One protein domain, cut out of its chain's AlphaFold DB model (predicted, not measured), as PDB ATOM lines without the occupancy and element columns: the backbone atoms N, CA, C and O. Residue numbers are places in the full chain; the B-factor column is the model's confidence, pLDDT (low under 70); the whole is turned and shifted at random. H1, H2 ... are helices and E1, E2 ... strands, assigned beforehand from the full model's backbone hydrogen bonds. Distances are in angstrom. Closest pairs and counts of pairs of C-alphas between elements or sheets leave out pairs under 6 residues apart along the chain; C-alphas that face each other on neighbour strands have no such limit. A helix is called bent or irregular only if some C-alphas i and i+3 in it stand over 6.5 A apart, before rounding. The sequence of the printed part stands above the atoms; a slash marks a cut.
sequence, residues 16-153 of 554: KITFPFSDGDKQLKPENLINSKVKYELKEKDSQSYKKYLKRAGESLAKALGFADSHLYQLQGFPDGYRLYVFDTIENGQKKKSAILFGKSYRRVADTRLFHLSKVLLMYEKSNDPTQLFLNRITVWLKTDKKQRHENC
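AT A GLANCE: This is residues 16 to 153 of the 554 residues of the protein "Clr2 domain-containing protein" of Wallemia hederae (UniProt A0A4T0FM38). This domain has little regular structure: a small antiparallel sheet, E1 - E3 - E4, with a long E3-E4 hairpin, is at one side, and helices H1 and H2, meeting steeply, are at the other. Long loops join in, and residues 107 to 116 stick out. The printed part has 138 residues, under half in named elements, ordered E1 H1 E2 E3 E4 H2, class mixed. It is compact, radius of gyration of the C-alphas 15.7 A, spanning 45 by 37 by 29 A.

IN THESE COORDINATES: E3, residues 83 to 91, spans 23.7 A from C-alpha 83 at (134.767, 92.838, 88.170) and bends by 53 degrees at residue 88. E4, 94 to 102, spans 24.4 A; E1 is 40 to 42. H1, 48 to 64, spans 24.4 A. E2, 73 to 75, pairs with no named strand. H2, 132 to 144, spans 17.9 A, ending at C-alpha 144 at (147.188, 109.644, 90.887); it is irregular, but only just, C-alphas 134 and 137 being 6.7 A apart.

HOW THE PARTS SIT: In the hairpin, N 87 and O 98 are 2.9 A apart; across E1 and E3, N 41 and O 86 are 2.8 A apart. H1 only grazes the sheet, with residues 49 to 53. With residues 57 to 64 alone H1 touches H2, closest C-alphas Leu 61 and Asn 136, 5.8 A, at a steep tilt of 69 degrees, only just short of about perpendicular, the same way. Every O i to N i+4 pair is within hydrogen-bond range in H1, 5 of 9 in H2.

THE WHOLE: The farthest C-alphas, of Asp 69 and Thr 112, are 48.3 A apart. The printed part has no cut; the link E4 to H2 is long. pLDDT is under 70 at residue 28 and residues 30 to 37, 105 to 137 and 149 to 152.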
ATOM      1  N   LYS A  16     138.075 104.884 103.817       95.19
ATOM      2  CA  LYS A  16     137.709 104.421 102.471       95.19
ATOM      3  C   LYS A  16     138.486 105.163 101.379       95.19
ATOM      4  O   LYS A  16     138.439 106.385 101.306       95.19
ATOM      5  N   ILE A  17     139.146 104.424 100.484       88.88
ATOM      6  CA  ILE A  17     139.818 104.958  99.290       88.88
ATOM      7  C   ILE A  17     138.899 104.805  98.073       88.88
ATOM      8  O   ILE A  17     138.452 103.702  97.752       88.88
ATOM      9  N   THR A  18     138.653 105.905  97.365       92.31
ATOM     10  CA  THR A  18     137.931 105.939  96.084       92.31
ATOM     11  C   THR A  18     138.878 106.033  94.897       92.31
ATOM     12  O   THR A  18     139.978 106.578  95.022       92.31
ATOM     13  N   PHE A  19     138.434 105.570  93.730       84.81
ATOM     14  CA  PHE A  19     139.103 105.852  92.464       84.81
ATOM     15  C   PHE A  19     138.361 106.966  91.730       84.81
ATOM     16  O   PHE A  19     137.170 106.814  91.471       84.81
ATOM     17  N   PRO A  20     139.034 108.078  91.400       81.69
ATOM     18  CA  PRO A  20     138.442 109.123  90.569       81.69
ATOM     19  C   PRO A  20     138.372 108.731  89.083       81.69
ATOM     20  O   PRO A  20     137.683 109.391  88.313       81.69
ATOM     21  N   PHE A  21     139.086 107.675  88.682       84.12
ATOM     22  CA  PHE A  21     139.321 107.295  87.293       84.12
ATOM     23  C   PHE A  21     139.223 105.781  87.106       84.12
ATOM     24  O   PHE A  21     139.485 105.013  88.036       84.12
ATOM     25  N   SER A  22     138.872 105.354  85.894       83.88
ATOM     26  CA  SER A  22     138.880 103.946  85.505       83.88
ATOM     27  C   SER A  22     139.081 103.782  84.001       83.88
ATOM     28  O   SER A  22     138.468 104.505  83.220       83.88
ATOM     29  N   ASP A  23     139.881 102.792  83.615       80.56
ATOM     30  CA  ASP A  23     140.041 102.281  82.247       80.56
ATOM     31  C   ASP A  23     139.255 100.971  82.017       80.56
ATOM     32  O   ASP A  23     139.482 100.248  81.044       80.56
ATOM     33  N   GLY A  24     138.340 100.639  82.934       81.06
ATOM     34  CA  GLY A  24     137.529  99.431  82.873       81.06
ATOM     35  C   GLY A  24     136.367  99.515  81.875       81.06
ATOM     36  O   GLY A  24     135.586 100.462  81.863       81.06
ATOM     37  N   ASP A  25     136.181  98.454  81.101       78.25
ATOM     38  CA  ASP A  25     135.061  98.178  80.215       78.25
ATOM     39  C   ASP A  25     134.148  97.097  80.826       78.25
ATOM     40  O   ASP A  25     134.502  95.924  80.986       78.25
ATOM     41  N   LYS A  26     132.914  97.510  81.141       75.62
ATOM     42  CA  LYS A  26     131.876  96.671  81.760       75.62
ATOM     43  C   LYS A  26     131.406  95.520  80.868       75.62
ATOM     44  O   LYS A  26     130.767  94.610  81.411       75.62
ATOM     45  N   GLN A  27     131.638  95.583  79.555       76.69
ATOM     46  CA  GLN A  27     131.165  94.595  78.580       76.69
ATOM     47  C   GLN A  27     132.066  93.360  78.507       76.69
ATOM     48  O   GLN A  27     131.652  92.315  78.003       76.69
ATOM     49  N   LEU A  28     133.284  93.444  79.041       69.81
ATOM     50  CA  LEU A  28     134.233  92.345  78.997       69.81
ATOM     51  C   LEU A  28     133.864  91.246  79.988       69.81
ATOM     52  O   LEU A  28     133.692  91.480  81.187       69.81
ATOM     53  N   LYS A  29     133.799  90.018  79.473       71.25
ATOM     54  CA  LYS A  29     133.591  88.796  80.248       71.25
ATOM     55  C   LYS A  29     134.780  87.844  80.073       71.25
ATOM     56  O   LYS A  29     135.330  87.784  78.968       71.25
ATOM     57  N   PRO A  30     135.159  87.075  81.112       68.06
ATOM     58  CA  PRO A  30     136.229  86.083  81.012       68.06
ATOM     59  C   PRO A  30     135.975  85.012  79.939       68.06
ATOM     60  O   PRO A  30     136.933  84.568  79.313       68.06
ATOM     61  N   GLU A  31     134.702  84.674  79.678       67.12
ATOM     62  CA  GLU A  31     134.206  83.812  78.581       67.12
ATOM     63  C   GLU A  31     134.908  84.061  77.234       67.12
ATOM     64  O   GLU A  31     135.149  83.125  76.479       67.12
ATOM     65  N   ASN A  32     135.257  85.316  76.932       62.12
ATOM     66  CA  ASN A  32     135.829  85.701  75.640       62.12
ATOM     67  C   ASN A  32     137.352  85.514  75.552       62.12
ATOM     68  O   ASN A  32     137.918  85.679  74.471       62.12
ATOM     69  N   LEU A  33     138.023  85.252  76.676       56.59
ATOM     70  CA  LEU A  33     139.484  85.290  76.793       56.59
ATOM     71  C   LEU A  33     140.076  84.021  77.406       56.59
ATOM     72  O   LEU A  33     141.186  83.662  77.037       56.59
ATOM     73  N   ILE A  34     139.372  83.338  78.310       60.06
ATOM     74  CA  ILE A  34     139.839  82.108  78.959       60.06
ATOM     75  C   ILE A  34     139.191  80.917  78.250       60.06
ATOM     76  O   ILE A  34     137.976  80.880  78.080       60.06
ATOM     77  N   ASN A  35     140.003  79.943  77.831       58.03
ATOM     78  CA  ASN A  35     139.533  78.714  77.189       58.03
ATOM     79  C   ASN A  35     138.396  78.082  78.026       58.03
ATOM     80  O   ASN A  35     138.526  77.977  79.247       58.03
ATOM     81  N   SER A  36     137.298  77.675  77.383       55.44
ATOM     82  CA  SER A  36     135.948  77.454  77.956       55.44
ATOM     83  C   SER A  36     135.808  76.402  79.076       55.44
ATOM     84  O   SER A  36     134.699  76.102  79.512       55.44
ATOM     85  N   LYS A  37     136.909  75.821  79.563       66.50
ATOM     86  CA  LYS A  37     136.920  74.704  80.519       66.50
ATOM     87  C   LYS A  37     137.067  75.110  81.990       66.50
ATOM     88  O   LYS A  37     136.857  74.267  82.857       66.50
ATOM     89  N   VAL A  38     137.416  76.362  82.301       72.50
ATOM     90  CA  VAL A  38     137.561  76.820  83.698       72.50
ATOM     91  C   VAL A  38     136.248  77.432  84.185       72.50
ATOM     92  O   VAL A  38     135.811  78.458  83.670       72.50
ATOM     93  N   LYS A  39     135.628  76.825  85.205       78.38
ATOM     94  CA  LYS A  39     134.462  77.409  85.883       78.38
ATOM     95  C   LYS A  39     134.910  78.583  86.750       78.38
ATOM     96  O   LYS A  39     135.782  78.428  87.603       78.38
ATOM     97  N   TYR A  40     134.289  79.738  86.551       83.38
ATOM     98  CA  TYR A  40     134.504  80.929  87.363       83.38
ATOM     99  C   TYR A  40     133.189  81.422  87.969       83.38
ATOM    100  O   TYR A  40     132.111  81.229  87.413       83.38
ATOM    101  N   GLU A  41     133.293  82.088  89.110       86.12
ATOM    102  CA  GLU A  41     132.193  82.680  89.863       86.12
ATOM    103  C   GLU A  41     132.436  84.192  89.966       86.12
ATOM    104  O   GLU A  41     133.463  84.633  90.492       86.12
ATOM    105  N   LEU A  42     131.506  85.003  89.457       87.19
ATOM    106  CA  LEU A  42     131.524  86.450  89.676       87.19
ATOM    107  C   LEU A  42     131.192  86.726  91.145       87.19
ATOM    108  O   LEU A  42     130.142  86.313  91.627       87.19
ATOM    109  N   LYS A  43     132.058  87.451  91.858       86.88
ATOM    110  CA  LYS A  43     131.780  87.815  93.250       86.88
ATOM    111  C   LYS A  43     130.876  89.033  93.337       86.88
ATOM    112  O   LYS A  43     131.220  90.113  92.861       86.88
ATOM    113  N   GLU A  44     129.745  88.850  94.010       87.69
ATOM    114  CA  GLU A  44     128.815  89.925  94.336       87.69
ATOM    115  C   GLU A  44     129.473  90.969  95.239       87.69
ATOM    116  O   GLU A  44     130.240  90.631  96.153       87.69
ATOM    117  N   LYS A  45     129.142  92.243  94.994       87.50
ATOM    118  CA  LYS A  45     129.711  93.402  95.701       87.50
ATOM    119  C   LYS A  45     129.482  93.349  97.214       87.50
ATOM    120  O   LYS A  45     130.332  93.802  97.977       87.50
ATOM    121  N   ASP A  46     128.380  92.748  97.651       86.31
ATOM    122  CA  ASP A  46     128.015  92.687  99.068       86.31
ATOM    123  C   ASP A  46     128.563  91.455  99.797       86.31
ATOM    124  O   ASP A  46     128.522  91.394 101.030       86.31
ATOM    125  N   SER A  47     129.158  90.508  99.061       90.69
ATOM    126  CA  SER A  47     129.727  89.296  99.648       90.69
ATOM    127  C   SER A  47     130.873  89.616 100.619       90.69
ATOM    128  O   SER A  47     131.721  90.481 100.373       90.69
ATOM    129  N   GLN A  48     130.958  88.864 101.722       89.56
ATOM    130  CA  GLN A  48     132.056  88.996 102.694       89.56
ATOM    131  C   GLN A  48     133.431  88.789 102.044       89.56
ATOM    132  O   GLN A  48     134.399  89.478 102.369       89.56
ATOM    133  N   SER A  49     133.511  87.887 101.062       84.38
ATOM    134  CA  SER A  49     134.706  87.700 100.240       84.38
ATOM    135  C   SER A  49     135.101  88.974  99.498       84.38
ATOM    136  O   SER A  49     136.264  89.359  99.563       84.38
ATOM    137  N   TYR A  50     134.160  89.659  98.841       87.88
ATOM    138  CA  TYR A  50     134.441  90.892  98.105       87.88
ATOM    139  C   TYR A  50     134.951  91.995  99.039       87.88
ATOM    140  O   TYR A  50     135.992  92.596  98.771       87.88
ATOM    141  N   LYS A  51     134.311  92.176 100.204       91.12
ATOM    142  CA  LYS A  51     134.764  93.119 101.245       91.12
ATOM    143  C   LYS A  51     136.183  92.808 101.737       91.12
ATOM    144  O   LYS A  51     136.991  93.723 101.896       91.12
ATOM    145  N   LYS A  52     136.529  91.526 101.907       89.56
ATOM    146  CA  LYS A  52     137.892  91.090 102.268       89.56
ATOM    147  C   LYS A  52     138.922  91.465 101.197       89.56
ATOM    148  O   LYS A  52     140.017  91.904 101.550       89.56
ATOM    149  N   TYR A  53     138.580  91.334  99.913       86.06
ATOM    150  CA  TYR A  53     139.454  91.768  98.818       86.06
ATOM    151  C   TYR A  53     139.620  93.287  98.783       86.06
ATOM    152  O   TYR A  53     140.750  93.754  98.675       86.06
ATOM    153  N   LEU A  54     138.541  94.060  98.953       89.31
ATOM    154  CA  LEU A  54     138.620  95.523  99.029       89.31
ATOM    155  C   LEU A  54     139.503  96.005 100.186       89.31
ATOM    156  O   LEU A  54     140.245  96.973 100.021       89.31
ATOM    157  N   LYS A  55     139.439  95.334 101.345       92.31
ATOM    158  CA  LYS A  55     140.289  95.650 102.499       92.31
ATOM    159  C   LYS A  55     141.768  95.419 102.181       92.31
ATOM    160  O   LYS A  55     142.554  96.352 102.278       92.31
ATOM    161  N   ARG A  56     142.133  94.216 101.719       87.19
ATOM    162  CA  ARG A  56     143.525  93.889 101.340       87.19
ATOM    163  C   ARG A  56     144.067  94.806 100.245       87.19
ATOM    164  O   ARG A  56     145.228  95.209 100.274       87.19
ATOM    165  N   ALA A  57     143.210  95.151  99.289       84.88
ATOM    166  CA  ALA A  57     143.551  96.054  98.206       84.88
ATOM    167  C   ALA A  57     143.783  97.492  98.682       84.88
ATOM    168  O   ALA A  57     144.738  98.129  98.243       84.88
ATOM    169  N   GLY A  58     142.941  97.985  99.594       89.00
ATOM    170  CA  GLY A  58     143.093  99.311 100.190       89.00
ATOM    171  C   GLY A  58     144.367  99.414 101.018       89.00
ATOM    172  O   GLY A  58     145.108 100.379 100.863       89.00
ATOM    173  N   GLU A  59     144.666  98.383 101.808       90.38
ATOM    174  CA  GLU A  59     145.897  98.287 102.593       90.38
ATOM    175  C   GLU A  59     147.149  98.283 101.705       90.38
ATOM    176  O   GLU A  59     148.086  99.047 101.945       90.38
ATOM    177  N   SER A  60     147.150  97.474 100.640       82.69
ATOM    178  CA  SER A  60     148.269  97.410  99.691       82.69
ATOM    179  C   SER A  60     148.493  98.747  98.981       82.69
ATOM    180  O   SER A  60     149.627  99.219  98.896       82.69
ATOM    181  N   LEU A  61     147.413  99.400  98.535       84.06
ATOM    182  CA  LEU A  61     147.477 100.716  97.901       84.06
ATOM    183  C   LEU A  61     147.970 101.795  98.874       84.06
ATOM    184  O   LEU A  61     148.843 102.582  98.518       84.06
ATOM    185  N   ALA A  62     147.461 101.817 100.107       86.75
ATOM    186  CA  ALA A  62     147.905 102.751 101.137       86.75
ATOM    187  C   ALA A  62     149.402 102.589 101.438       86.75
ATOM    188  O   ALA A  62     150.124 103.582 101.508       86.75
ATOM    189  N   LYS A  63     149.887 101.343 101.520       85.75
ATOM    190  CA  LYS A  63     151.315 101.041 101.676       85.75
ATOM    191  C   LYS A  63     152.139 101.533 100.482       85.75
ATOM    192  O   LYS A  63     153.188 102.135 100.682       85.75
ATOM    193  N   ALA A  64     151.664 101.319  99.254       75.94
ATOM    194  CA  ALA A  64     152.340 101.780  98.039       75.94
ATOM    195  C   ALA A  64     152.386 103.316  97.917       75.94
ATOM    196  O   ALA A  64     153.336 103.854  97.353       75.94
ATOM    197  N   LEU A  65     151.383 104.014  98.457       80.81
ATOM    198  CA  LEU A  65     151.318 105.479  98.518       80.81
ATOM    199  C   LEU A  65     152.050 106.078  99.733       80.81
ATOM    200  O   LEU A  65     152.140 107.299  99.835       80.81
ATOM    201  N   GLY A  66     152.571 105.249 100.643       83.44
ATOM    202  CA  GLY A  66     153.293 105.705 101.832       83.44
ATOM    203  C   GLY A  66     152.404 106.262 102.950       83.44
ATOM    204  O   GLY A  66     152.872 107.071 103.747       83.44
ATOM    205  N   PHE A  67     151.132 105.862 103.033       87.06
ATOM    206  CA  PHE A  67     150.263 106.259 104.145       87.06
ATOM    207  C   PHE A  67     150.628 105.517 105.441       87.06
ATOM    208  O   PHE A  67     150.862 104.306 105.436       87.06
ATOM    209  N   ALA A  68     150.630 106.241 106.564       88.81
ATOM    210  CA  ALA A  68     150.759 105.656 107.898       88.81
ATOM    211  C   ALA A  68     149.532 104.790 108.237       88.81
ATOM    212  O   ALA A  68     148.434 105.064 107.755       88.81
ATOM    213  N   ASP A  69     149.708 103.762 109.073       91.94
ATOM    214  CA  ASP A  69     148.638 102.835 109.477       91.94
ATOM    215  C   ASP A  69     147.869 102.219 108.285       91.94
ATOM    216  O   ASP A  69     146.638 102.183 108.264       91.94
ATOM    217  N   SER A  70     148.584 101.698 107.277       90.19
ATOM    218  CA  SER A  70     147.993 101.170 106.030       90.19
ATOM    219  C   SER A  70     146.847 100.164 106.241       90.19
ATOM    220  O   SER A  70     145.921 100.107 105.437       90.19
ATOM    221  N   HIS A  71     146.860  99.412 107.344       93.25
ATOM    222  CA  HIS A  71     145.828  98.439 107.730       93.25
ATOM    223  C   HIS A  71     144.436  99.049 108.006       93.25
ATOM    224  O   HIS A  71     143.446  98.312 108.060       93.25
ATOM    225  N   LEU A  72     144.344 100.372 108.192       94.81
ATOM    226  CA  LEU A  72     143.083 101.102 108.371       94.81
ATOM    227  C   LEU A  72     142.397 101.445 107.044       94.81
ATOM    228  O   LEU A  72     141.242 101.867 107.049       94.81
ATOM    229  N   TYR A  73     143.087 101.275 105.914       93.56
ATOM    230  CA  TYR A  73     142.583 101.673 104.607       93.56
ATOM    231  C   TYR A  73     141.890 100.516 103.889       93.56
ATOM    232  O   TYR A  73     142.385  99.392 103.822       93.56
ATOM    233  N   GLN A  74     140.742 100.808 103.286       94.19
ATOM    234  CA  GLN A  74     139.960  99.872 102.486       94.19
ATOM    235  C   GLN A  74     139.475 100.568 101.211       94.19
ATOM    236  O   GLN A  74     139.076 101.727 101.247       94.19
ATOM    237  N   LEU A  75     139.450  99.874 100.073       92.06
ATOM    238  CA  LEU A  75     138.803 100.422  98.877       92.06
ATOM    239  C   LEU A  75     137.285 100.542  99.088       92.06
ATOM    240  O   LEU A  75     136.649  99.609  99.576       92.06
ATOM    241  N   GLN A  76     136.677 101.652  98.664       94.38
ATOM    242  CA  GLN A  76     135.212 101.767  98.624       94.38
ATOM    243  C   GLN A  76     134.603 100.794  97.600       94.38
ATOM    244  O   GLN A  76     133.517 100.261  97.813       94.38
ATOM    245  N   GLY A  77     135.330 100.546  96.514       92.25
ATOM    246  CA  GLY A  77     135.007  99.615  95.441       92.25
ATOM    247  C   GLY A  77     136.193  99.510  94.480       92.25
ATOM    248  O   GLY A  77     137.130 100.308  94.558       92.25
ATOM    249  N   PHE A  78     136.170  98.528  93.582       89.56
ATOM    250  CA  PHE A  78     137.104  98.519  92.452       89.56
ATOM    251  C   PHE A  78     136.764  99.645  91.459       89.56
ATOM    252  O   PHE A  78     135.617 100.101  91.457       89.56
ATOM    253  N   PRO A  79     137.725 100.094  90.626       89.00
ATOM    254  CA  PRO A  79     137.456 101.083  89.586       89.00
ATOM    255  C   PRO A  79     136.303 100.649  88.667       89.00
ATOM    256  O   PRO A  79     136.084  99.454  88.439       89.00
ATOM    257  N   ASP A  80     135.550 101.612  88.139       86.69
ATOM    258  CA  ASP A  80     134.370 101.332  87.319       86.69
ATOM    259  C   ASP A  80     134.687 100.448  86.108       86.69
ATOM    260  O   ASP A  80     135.628 100.691  85.368       86.69
ATOM    261  N   GLY A  81     133.900  99.398  85.879       84.69
ATOM    262  CA  GLY A  81     134.168  98.443  84.795       84.69
ATOM    263  C   GLY A  81     135.032  97.253  85.190       84.69
ATOM    264  O   GLY A  81     134.995  96.243  84.493       84.69
ATOM    265  N   TYR A  82     135.686  97.287  86.353       86.38
ATOM    266  CA  TYR A  82     136.341  96.109  86.908       86.38
ATOM    267  C   TYR A  82     135.384  95.216  87.706       86.38
ATOM    268  O   TYR A  82     134.528  95.672  88.468       86.38
ATOM    269  N   ARG A  83     135.555  93.903  87.549       85.62
ATOM    270  CA  ARG A  83     134.767  92.838  88.170       85.62
ATOM    271  C   ARG A  83     135.694  91.763  88.725       85.62
ATOM    272  O   ARG A  83     136.651  91.359  88.069       85.62
ATOM    273  N   LEU A  84     135.412  91.308  89.941       85.56
ATOM    274  CA  LEU A  84     136.201  90.281  90.609       85.56
ATOM    275  C   LEU A  84     135.599  88.903  90.335       85.56
ATOM    276  O   LEU A  84     134.459  88.638  90.711       85.56
ATOM    277  N   TYR A  85     136.389  88.024  89.741       83.88
ATOM    278  CA  TYR A  85     136.038  86.631  89.506       83.88
ATOM    279  C   TYR A  85     136.885  85.731  90.395       83.88
ATOM    280  O   TYR A  85     138.049  86.024  90.657       83.88
ATOM    281  N   VAL A  86     136.306  84.631  90.859       82.94
ATOM    282  CA  VAL A  86     137.007  83.587  91.608       82.94
ATOM    283  C   VAL A  86     136.854  82.278  90.857       82.94
ATOM    284  O   VAL A  86     135.777  81.979  90.355       82.94
ATOM    285  N   PHE A  87     137.922  81.503  90.759       82.50
ATOM    286  CA  PHE A  87     137.930  80.214  90.081       82.50
ATOM    287  C   PHE A  87     138.789  79.224  90.858       82.50
ATOM    288  O   PHE A  87     139.681  79.612  91.618       82.50
ATOM    289  N   ASP A  88     138.500  77.941  90.684       81.81
ATOM    290  CA  ASP A  88     139.293  76.881  91.289       81.81
ATOM    291  C   ASP A  88     140.523  76.602  90.412       81.81
ATOM    292  O   ASP A  88     140.418  76.358  89.210       81.81
ATOM    293  N   THR A  89     141.698  76.633  91.026       77.12
ATOM    294  CA  THR A  89     142.983  76.241  90.437       77.12
ATOM    295  C   THR A  89     143.499  74.991  91.127       77.12
ATOM    296  O   THR A  89     143.287  74.820  92.326       77.12
ATOM    297  N   ILE A  90     144.199  74.130  90.395       77.38
ATOM    298  CA  ILE A  90     144.926  73.001  90.977       77.38
ATOM    299  C   ILE A  90     146.398  73.401  91.025       77.38
ATOM    300  O   ILE A  90     147.017  73.578  89.981       77.38
ATOM    301  N   GLU A  91     146.942  73.567  92.225       75.50
ATOM    302  CA  GLU A  91     148.346  73.916  92.456       75.50
ATOM    303  C   GLU A  91     148.946  72.828  93.350       75.50
ATOM    304  O   GLU A  91     148.400  72.533  94.414       75.50
ATOM    305  N   ASN A  92     150.011  72.161  92.891       82.44
ATOM    306  CA  ASN A  92     150.624  71.017  93.585       82.44
ATOM    307  C   ASN A  92     149.616  69.909  93.966       82.44
ATOM    308  O   ASN A  92     149.661  69.350  95.059       82.44
ATOM    309  N   GLY A  93     148.651  69.630  93.082       85.12
ATOM    310  CA  GLY A  93     147.599  68.632  93.310       85.12
ATOM    311  C   GLY A  93     146.491  69.061  94.282       85.12
ATOM    312  O   GLY A  93     145.510  68.335  94.435       85.12
ATOM    313  N   GLN A  94     146.581  70.243  94.901       83.50
ATOM    314  CA  GLN A  94     145.557  70.770  95.803       83.50
ATOM    315  C   GLN A  94     144.647  71.773  95.091       83.50
ATOM    316  O   GLN A  94     145.103  72.656  94.363       83.50
ATOM    317  N   LYS A  95     143.333  71.660  95.327       82.75
ATOM    318  CA  LYS A  95     142.359  72.660  94.871       82.75
ATOM    319  C   LYS A  95     142.498  73.928  95.712       82.75
ATOM    320  O   LYS A  95     142.267  73.909  96.918       82.75
ATOM    321  N   LYS A  96     142.817  75.038  95.059       83.06
ATOM    322  CA  LYS A  96     142.961  76.371  95.646       83.06
ATOM    323  C   LYS A  96     142.012  77.332  94.945       83.06
ATOM    324  O   LYS A  96     141.874  77.285  93.729       83.06
ATOM    325  N   LYS A  97     141.366  78.225  95.698       78.88
ATOM    326  CA  LYS A  97     140.569  79.309  95.112       78.88
ATOM    327  C   LYS A  97     141.482  80.465  94.734       78.88
ATOM    328  O   LYS A  97     142.094  81.075  95.610       78.88
ATOM    329  N   SER A  98     141.524  80.778  93.449       78.44
ATOM    330  CA  SER A  98     142.243  81.920  92.894       78.44
ATOM    331  C   SER A  98     141.257  83.010  92.497       78.44
ATOM    332  O   SER A  98     140.107  82.729  92.161       78.44
ATOM    333  N   ALA A  99     141.679  84.269  92.569       77.38
ATOM    334  CA  ALA A  99     140.850  85.407  92.199       77.38
ATOM    335  C   ALA A  99     141.523  86.226  91.104       77.38
ATOM    336  O   ALA A  99     142.737  86.401  91.112       77.38
ATOM    337  N   ILE A 100     140.726  86.750  90.179       80.44
ATOM    338  CA  ILE A 100     141.176  87.633  89.110       80.44
ATOM    339  C   ILE A 100     140.269  88.856  89.048       80.44
ATOM    340  O   ILE A 100     139.044  88.750  89.090       80.44
ATOM    341  N   LEU A 101     140.881  90.032  88.959       81.31
ATOM    342  CA  LEU A 101     140.178  91.285  88.729       81.31
ATOM    343  C   LEU A 101     140.220  91.585  87.228       81.31
ATOM    344  O   LEU A 101     141.292  91.717  86.645       81.31
ATOM    345  N   PHE A 102     139.053  91.649  86.598       80.81
ATOM    346  CA  PHE A 102     138.904  91.718  85.149       80.81
ATOM    347  C   PHE A 102     138.147  92.979  84.753       80.81
ATOM    348  O   PHE A 102     137.172  93.319  85.412       80.81
ATOM    349  N   GLY A 103     138.571  93.672  83.700       75.31
ATOM    350  CA  GLY A 103     137.910  94.916  83.297       75.31
ATOM    351  C   GLY A 103     138.587  95.687  82.175       75.31
ATOM    352  O   GLY A 103     137.926  96.467  81.526       75.31
ATOM    353  N   LYS A 104     139.868  95.480  81.867       72.81
ATOM    354  CA  LYS A 104     140.552  96.280  80.836       72.81
ATOM    355  C   LYS A 104     140.315  95.744  79.417       72.81
ATOM    356  O   LYS A 104     140.561  94.560  79.176       72.81
ATOM    357  N   SER A 105     139.908  96.597  78.466       53.47
ATOM    358  CA  SER A 105     139.716  96.203  77.059       53.47
ATOM    359  C   SER A 105     141.041  95.940  76.358       53.47
ATOM    360  O   SER A 105     141.775  96.866  76.015       53.47
ATOM    361  N   TYR A 106     141.326  94.671  76.078       54.88
ATOM    362  CA  TYR A 106     142.257  94.324  75.015       54.88
ATOM    363  C   TYR A 106     141.507  94.466  73.690       54.88
ATOM    364  O   TYR A 106     140.656  93.636  73.366       54.88
ATOM    365  N   ARG A 107     141.780  95.527  72.921       39.50
ATOM    366  CA  ARG A 107     141.296  95.603  71.536       39.50
ATOM    367  C   ARG A 107     141.843  94.386  70.784       39.50
ATOM    368  O   ARG A 107     143.058  94.209  70.705       39.50
ATOM    369  N   ARG A 108     140.942  93.546  70.258       37.56
ATOM    370  CA  ARG A 108     141.262  92.434  69.350       37.56
ATOM    371  C   ARG A 108     142.106  92.977  68.197       37.56
ATOM    372  O   ARG A 108     141.586  93.688  67.343       37.56
ATOM    373  N   VAL A 109     143.385  92.620  68.156       31.62
ATOM    374  CA  VAL A 109     144.152  92.645  66.910       31.62
ATOM    375  C   VAL A 109     143.980  91.265  66.299       31.62
ATOM    376  O   VAL A 109     144.280  90.262  66.942       31.62
ATOM    377  N   ALA A 110     143.396  91.232  65.106       29.28
ATOM    378  CA  ALA A 110     142.988  90.039  64.378       29.28
ATOM    379  C   ALA A 110     144.185  89.277  63.782       29.28
ATOM    380  O   ALA A 110     144.241  89.079  62.575       29.28
ATOM    381  N   ASP A 111     145.142  88.865  64.617       31.50
ATOM    382  CA  ASP A 111     146.244  88.010  64.179       31.50
ATOM    383  C   ASP A 111     146.279  86.707  64.990       31.50
ATOM    384  O   ASP A 111     146.613  86.644  66.175       31.50
ATOM    385  N   THR A 112     145.791  85.661  64.339       32.84
ATOM    386  CA  THR A 112     145.227  84.438  64.919       32.84
ATOM    387  C   THR A 112     146.244  83.347  65.276       32.84
ATOM    388  O   THR A 112     145.856  82.186  65.357       32.84
ATOM    389  N   ARG A 113     147.537  83.642  65.493       29.73
ATOM    390  CA  ARG A 113     148.538  82.558  65.684       29.73
ATOM    391  C   ARG A 113     149.524  82.654  66.847       29.73
ATOM    392  O   ARG A 113     150.314  81.734  67.009       29.73
ATOM    393  N   LEU A 114     149.436  83.642  67.734       26.11
ATOM    394  CA  LEU A 114     150.302  83.704  68.926       26.11
ATOM    395  C   LEU A 114     149.502  83.998  70.199       26.11
ATOM    396  O   LEU A 114     149.704  84.995  70.884       26.11
ATOM    397  N   PHE A 115     148.583  83.094  70.538       27.33
ATOM    398  CA  PHE A 115     147.934  83.070  71.848       27.33
ATOM    399  C   PHE A 115     148.500  81.925  72.691       27.33
ATOM    400  O   PHE A 115     147.858  80.901  72.913       27.33
ATOM    401  N   HIS A 116     149.703  82.126  73.238       26.81
ATOM    402  CA  HIS A 116     150.086  81.437  74.469       26.81
ATOM    403  C   HIS A 116     149.305  82.051  75.633       26.81
ATOM    404  O   HIS A 116     149.780  82.874  76.415       26.81
ATOM    405  N   LEU A 117     148.064  81.586  75.745       29.31
ATOM    406  CA  LEU A 117     147.118  81.812  76.835       29.31
ATOM    407  C   LEU A 117     147.623  81.269  78.194       29.31
ATOM    408  O   LEU A 117     146.939  81.362  79.208       29.31
ATOM    409  N   SER A 118     148.850  80.749  78.237       28.48
ATOM    410  CA  SER A 118     149.535  80.235  79.418       28.48
ATOM    411  C   SER A 118     150.215  81.310  80.278       28.48
ATOM    412  O   SER A 118     150.469  81.040  81.446       28.48
ATOM    413  N   LYS A 119     150.469  82.541  79.795       31.30
ATOM    414  CA  LYS A 119     151.213  83.559  80.583       31.30
ATOM    415  C   LYS A 119     150.389  84.629  81.306       31.30
ATOM    416  O   LYS A 119     150.921  85.285  82.195       31.30
ATOM    417  N   VAL A 120     149.092  84.766  81.023       37.91
ATOM    418  CA  VAL A 120     148.198  85.634  81.827       37.91
ATOM    419  C   VAL A 120     147.860  84.984  83.182       37.91
ATOM    420  O   VAL A 120     147.522  85.674  84.139       37.91
ATOM    421  N   LEU A 121     148.054  83.665  83.298       32.81
ATOM    422  CA  LEU A 121     147.932  82.898  84.543       32.81
ATOM    423  C   LEU A 121     149.241  82.812  85.359       32.81
ATOM    424  O   LEU A 121     149.182  82.487  86.539       32.81
ATOM    425  N   LEU A 122     150.408  83.147  84.788       30.44
ATOM    426  CA  LEU A 122     151.726  82.846  85.381       30.44
ATOM    427  C   LEU A 122     152.380  83.967  86.211       30.44
ATOM    428  O   LEU A 122     153.498  83.793  86.685       30.44
ATOM    429  N   MET A 123     151.709  85.090  86.487       34.56
ATOM    430  CA  MET A 123     152.215  86.051  87.493       34.56
ATOM    431  C   MET A 123     151.869  85.667  88.945       34.56
ATOM    432  O   MET A 123     151.984  86.493  89.847       34.56
ATOM    433  N   TYR A 124     151.463  84.416  89.180       39.47
ATOM    434  CA  TYR A 124     151.042  83.916  90.491       39.47
ATOM    435  C   TYR A 124     152.055  82.997  91.192       39.47
ATOM    436  O   TYR A 124     151.881  82.723  92.374       39.47
ATOM    437  N   GLU A 125     153.141  82.575  90.536       36.56
ATOM    438  CA  GLU A 125     154.014  81.516  91.080       36.56
ATOM    439  C   GLU A 125     154.987  81.947  92.195       36.56
ATOM    440  O   GLU A 125     155.593  81.086  92.824       36.56
ATOM    441  N   LYS A 126     155.163  83.247  92.490       36.69
ATOM    442  CA  LYS A 126     156.138  83.682  93.522       36.69
ATOM    443  C   LYS A 126     155.621  84.602  94.625       36.69
ATOM    444  O   LYS A 126     156.359  84.848  95.575       36.69
ATOM    445  N   SER A 127     154.376  85.079  94.573       43.44
ATOM    446  CA  SER A 127     153.787  85.805  95.706       43.44
ATOM    447  C   SER A 127     152.556  85.073  96.218       43.44
ATOM    448  O   SER A 127     151.527  85.049  95.549       43.44
ATOM    449  N   ASN A 128     152.627  84.564  97.450       44.94
ATOM    450  CA  ASN A 128     151.495  83.971  98.177       44.94
ATOM    451  C   ASN A 128     150.320  84.946  98.422       44.94
ATOM    452  O   ASN A 128     149.337  84.580  99.067       44.94
ATOM    453  N   ASP A 129     150.399  86.177  97.913       52.25
ATOM    454  CA  ASP A 129     149.362  87.189  98.013       52.25
ATOM    455  C   ASP A 129     148.896  87.666  96.618       52.25
ATOM    456  O   ASP A 129     149.556  88.505  95.996       52.25
ATOM    457  N   PRO A 130     147.727  87.187  96.144       44.91
ATOM    458  CA  PRO A 130     147.072  87.615  94.904       44.91
ATOM    459  C   PRO A 130     146.889  89.125  94.738       44.91
ATOM    460  O   PRO A 130     146.608  89.600  93.639       44.91
ATOM    461  N   THR A 131     146.988  89.893  95.826       51.22
ATOM    462  CA  THR A 131     146.710  91.326  95.805       51.22
ATOM    463  C   THR A 131     147.910  92.205  95.439       51.22
ATOM    464  O   THR A 131     147.710  93.361  95.084       51.22
ATOM    465  N   GLN A 132     149.148  91.702  95.412       53.44
ATOM    466  CA  GLN A 132     150.311  92.601  95.321       53.44
ATOM    467  C   GLN A 132     150.652  93.146  93.923       53.44
ATOM    468  O   GLN A 132     151.094  94.290  93.809       53.44
ATOM    469  N   LEU A 133     150.462  92.375  92.849       45.75
ATOM    470  CA  LEU A 133     150.948  92.770  91.514       45.75
ATOM    471  C   LEU A 133     149.946  93.621  90.728       45.75
ATOM    472  O   LEU A 133     150.318  94.652  90.165       45.75
ATOM    473  N   PHE A 134     148.670  93.225  90.723       51.62
ATOM    474  CA  PHE A 134     147.625  93.954  90.005       51.62
ATOM    475  C   PHE A 134     147.308  95.301  90.669       51.62
ATOM    476  O   PHE A 134     147.088  96.303  89.987       51.62
ATOM    477  N   LEU A 135     147.325  95.354  92.004       59.62
ATOM    478  CA  LEU A 135     146.905  96.555  92.714       59.62
ATOM    479  C   LEU A 135     148.016  97.605  92.720       59.62
ATOM    480  O   LEU A 135     147.775  98.722  92.282       59.62
ATOM    481  N   ASN A 136     149.257  97.285  93.073       59.28
ATOM    482  CA  ASN A 136     150.222  98.346  93.392       59.28
ATOM    483  C   ASN A 136     150.592  99.287  92.232       59.28
ATOM    484  O   ASN A 136     150.927 100.436  92.487       59.28
ATOM    485  N   ARG A 137     150.540  98.854  90.965       68.25
ATOM    486  CA  ARG A 137     150.973  99.710  89.837       68.25
ATOM    487  C   ARG A 137     149.823 100.336  89.054       68.25
ATOM    488  O   ARG A 137     149.876 101.530  88.774       68.25
ATOM    489  N   ILE A 138     148.786  99.558  88.734       70.38
ATOM    490  CA  ILE A 138     147.607 100.060  88.010       70.38
ATOM    491  C   ILE A 138     146.762 100.937  88.933       70.38
ATOM    492  O   ILE A 138     146.351 102.016  88.526       70.38
ATOM    493  N   THR A 139     146.540 100.533  90.190       72.19
ATOM    494  CA  THR A 139     145.676 101.332  91.076       72.19
ATOM    495  C   THR A 139     146.330 102.618  91.551       72.19
ATOM    496  O   THR A 139     145.628 103.614  91.687       72.19
ATOM    497  N   VAL A 140     147.657 102.654  91.722       75.69
ATOM    498  CA  VAL A 140     148.367 103.923  91.951       75.69
ATOM    499  C   VAL A 140     148.165 104.842  90.752       75.69
ATOM    500  O   VAL A 140     147.719 105.966  90.940       75.69
ATOM    501  N   TRP A 141     148.374 104.349  89.527       81.69
ATOM    502  CA  TRP A 141     148.148 105.130  88.309       81.69
ATOM    503  C   TRP A 141     146.707 105.653  88.198       81.69
ATOM    504  O   TRP A 141     146.516 106.863  88.098       81.69
ATOM    505  N   LEU A 142     145.696 104.787  88.340       81.25
ATOM    506  CA  LEU A 142     144.280 105.183  88.339       81.25
ATOM    507  C   LEU A 142     143.922 106.141  89.487       81.25
ATOM    508  O   LEU A 142     142.943 106.878  89.400       81.25
ATOM    509  N   LYS A 143     144.681 106.146  90.586       81.00
ATOM    510  CA  LYS A 143     144.456 107.067  91.704       81.00
ATOM    511  C   LYS A 143     145.131 108.422  91.495       81.00
ATOM    512  O   LYS A 143     144.567 109.430  91.918       81.00
ATOM    513  N   THR A 144     146.323 108.454  90.902       77.44
ATOM    514  CA  THR A 144     147.188 109.644  90.887       77.44
ATOM    515  C   THR A 144     147.249 110.358  89.540       77.44
ATOM    516  O   THR A 144     147.479 111.566  89.519       77.44
ATOM    517  N   ASP A 145     147.052 109.663  88.417       78.75
ATOM    518  CA  ASP A 145     147.157 110.260  87.082       78.75
ATOM    519  C   ASP A 145     145.806 110.788  86.582       78.75
ATOM    520  O   ASP A 145     144.988 110.060  86.019       78.75
ATOM    521  N   LYS A 146     145.604 112.103  86.733       78.06
ATOM    522  CA  LYS A 146     144.394 112.802  86.271       78.06
ATOM    523  C   LYS A 146     144.138 112.692  84.772       78.06
ATOM    524  O   LYS A 146     142.993 112.813  84.351       78.06
ATOM    525  N   LYS A 147     145.189 112.519  83.970       74.31
ATOM    526  CA  LYS A 147     145.086 112.485  82.507       74.31
ATOM    527  C   LYS A 147     144.947 111.059  81.971       74.31
ATOM    528  O   LYS A 147     144.814 110.909  80.762       74.31
ATOM    529  N   GLN A 148     144.994 110.045  82.846       70.81
ATOM    530  CA  GLN A 148     144.939 108.620  82.501       70.81
ATOM    531  C   GLN A 148     145.835 108.267  81.303       70.81
ATOM    532  O   GLN A 148     145.437 107.530  80.399       70.81
ATOM    533  N   ARG A 149     147.066 108.791  81.265       69.81
ATOM    534  CA  ARG A 149     147.964 108.491  80.148       69.81
ATOM    535  C   ARG A 149     148.566 107.115  80.365       69.81
ATOM    536  O   ARG A 149     149.223 106.872  81.374       69.81
ATOM    537  N   HIS A 150     148.358 106.208  79.416       65.69
ATOM    538  CA  HIS A 150     148.819 104.823  79.535       65.69
ATOM    539  C   HIS A 150     150.334 104.693  79.756       65.69
ATOM    540  O   HIS A 150     150.766 103.762  80.429       65.69
ATOM    541  N   GLU A 151     151.124 105.643  79.254       61.50
ATOM    542  CA  GLU A 151     152.578 105.751  79.456       61.50
ATOM    543  C   GLU A 151     153.000 105.920  80.926       61.50
ATOM    544  O   GLU A 151     154.096 105.510  81.309       61.50
ATOM    545  N   ASN A 152     152.109 106.439  81.775       66.31
ATOM    546  CA  ASN A 152     152.349 106.595  83.207       66.31
ATOM    547  C   ASN A 152     151.992 105.333  84.011       66.31
ATOM    548  O   ASN A 152     152.338 105.240  85.194       66.31
ATOM    549  N   CYS A 153     151.324 104.341  83.402       71.38
ATOM    550  CA  CYS A 153     151.066 103.065  84.067       71.38
ATOM    551  C   CYS A 153     152.361 102.255  84.152       71.38
ATOM    552  O   CYS A 153     152.892 101.780  83.154       71.38
TER     553      CYS A 153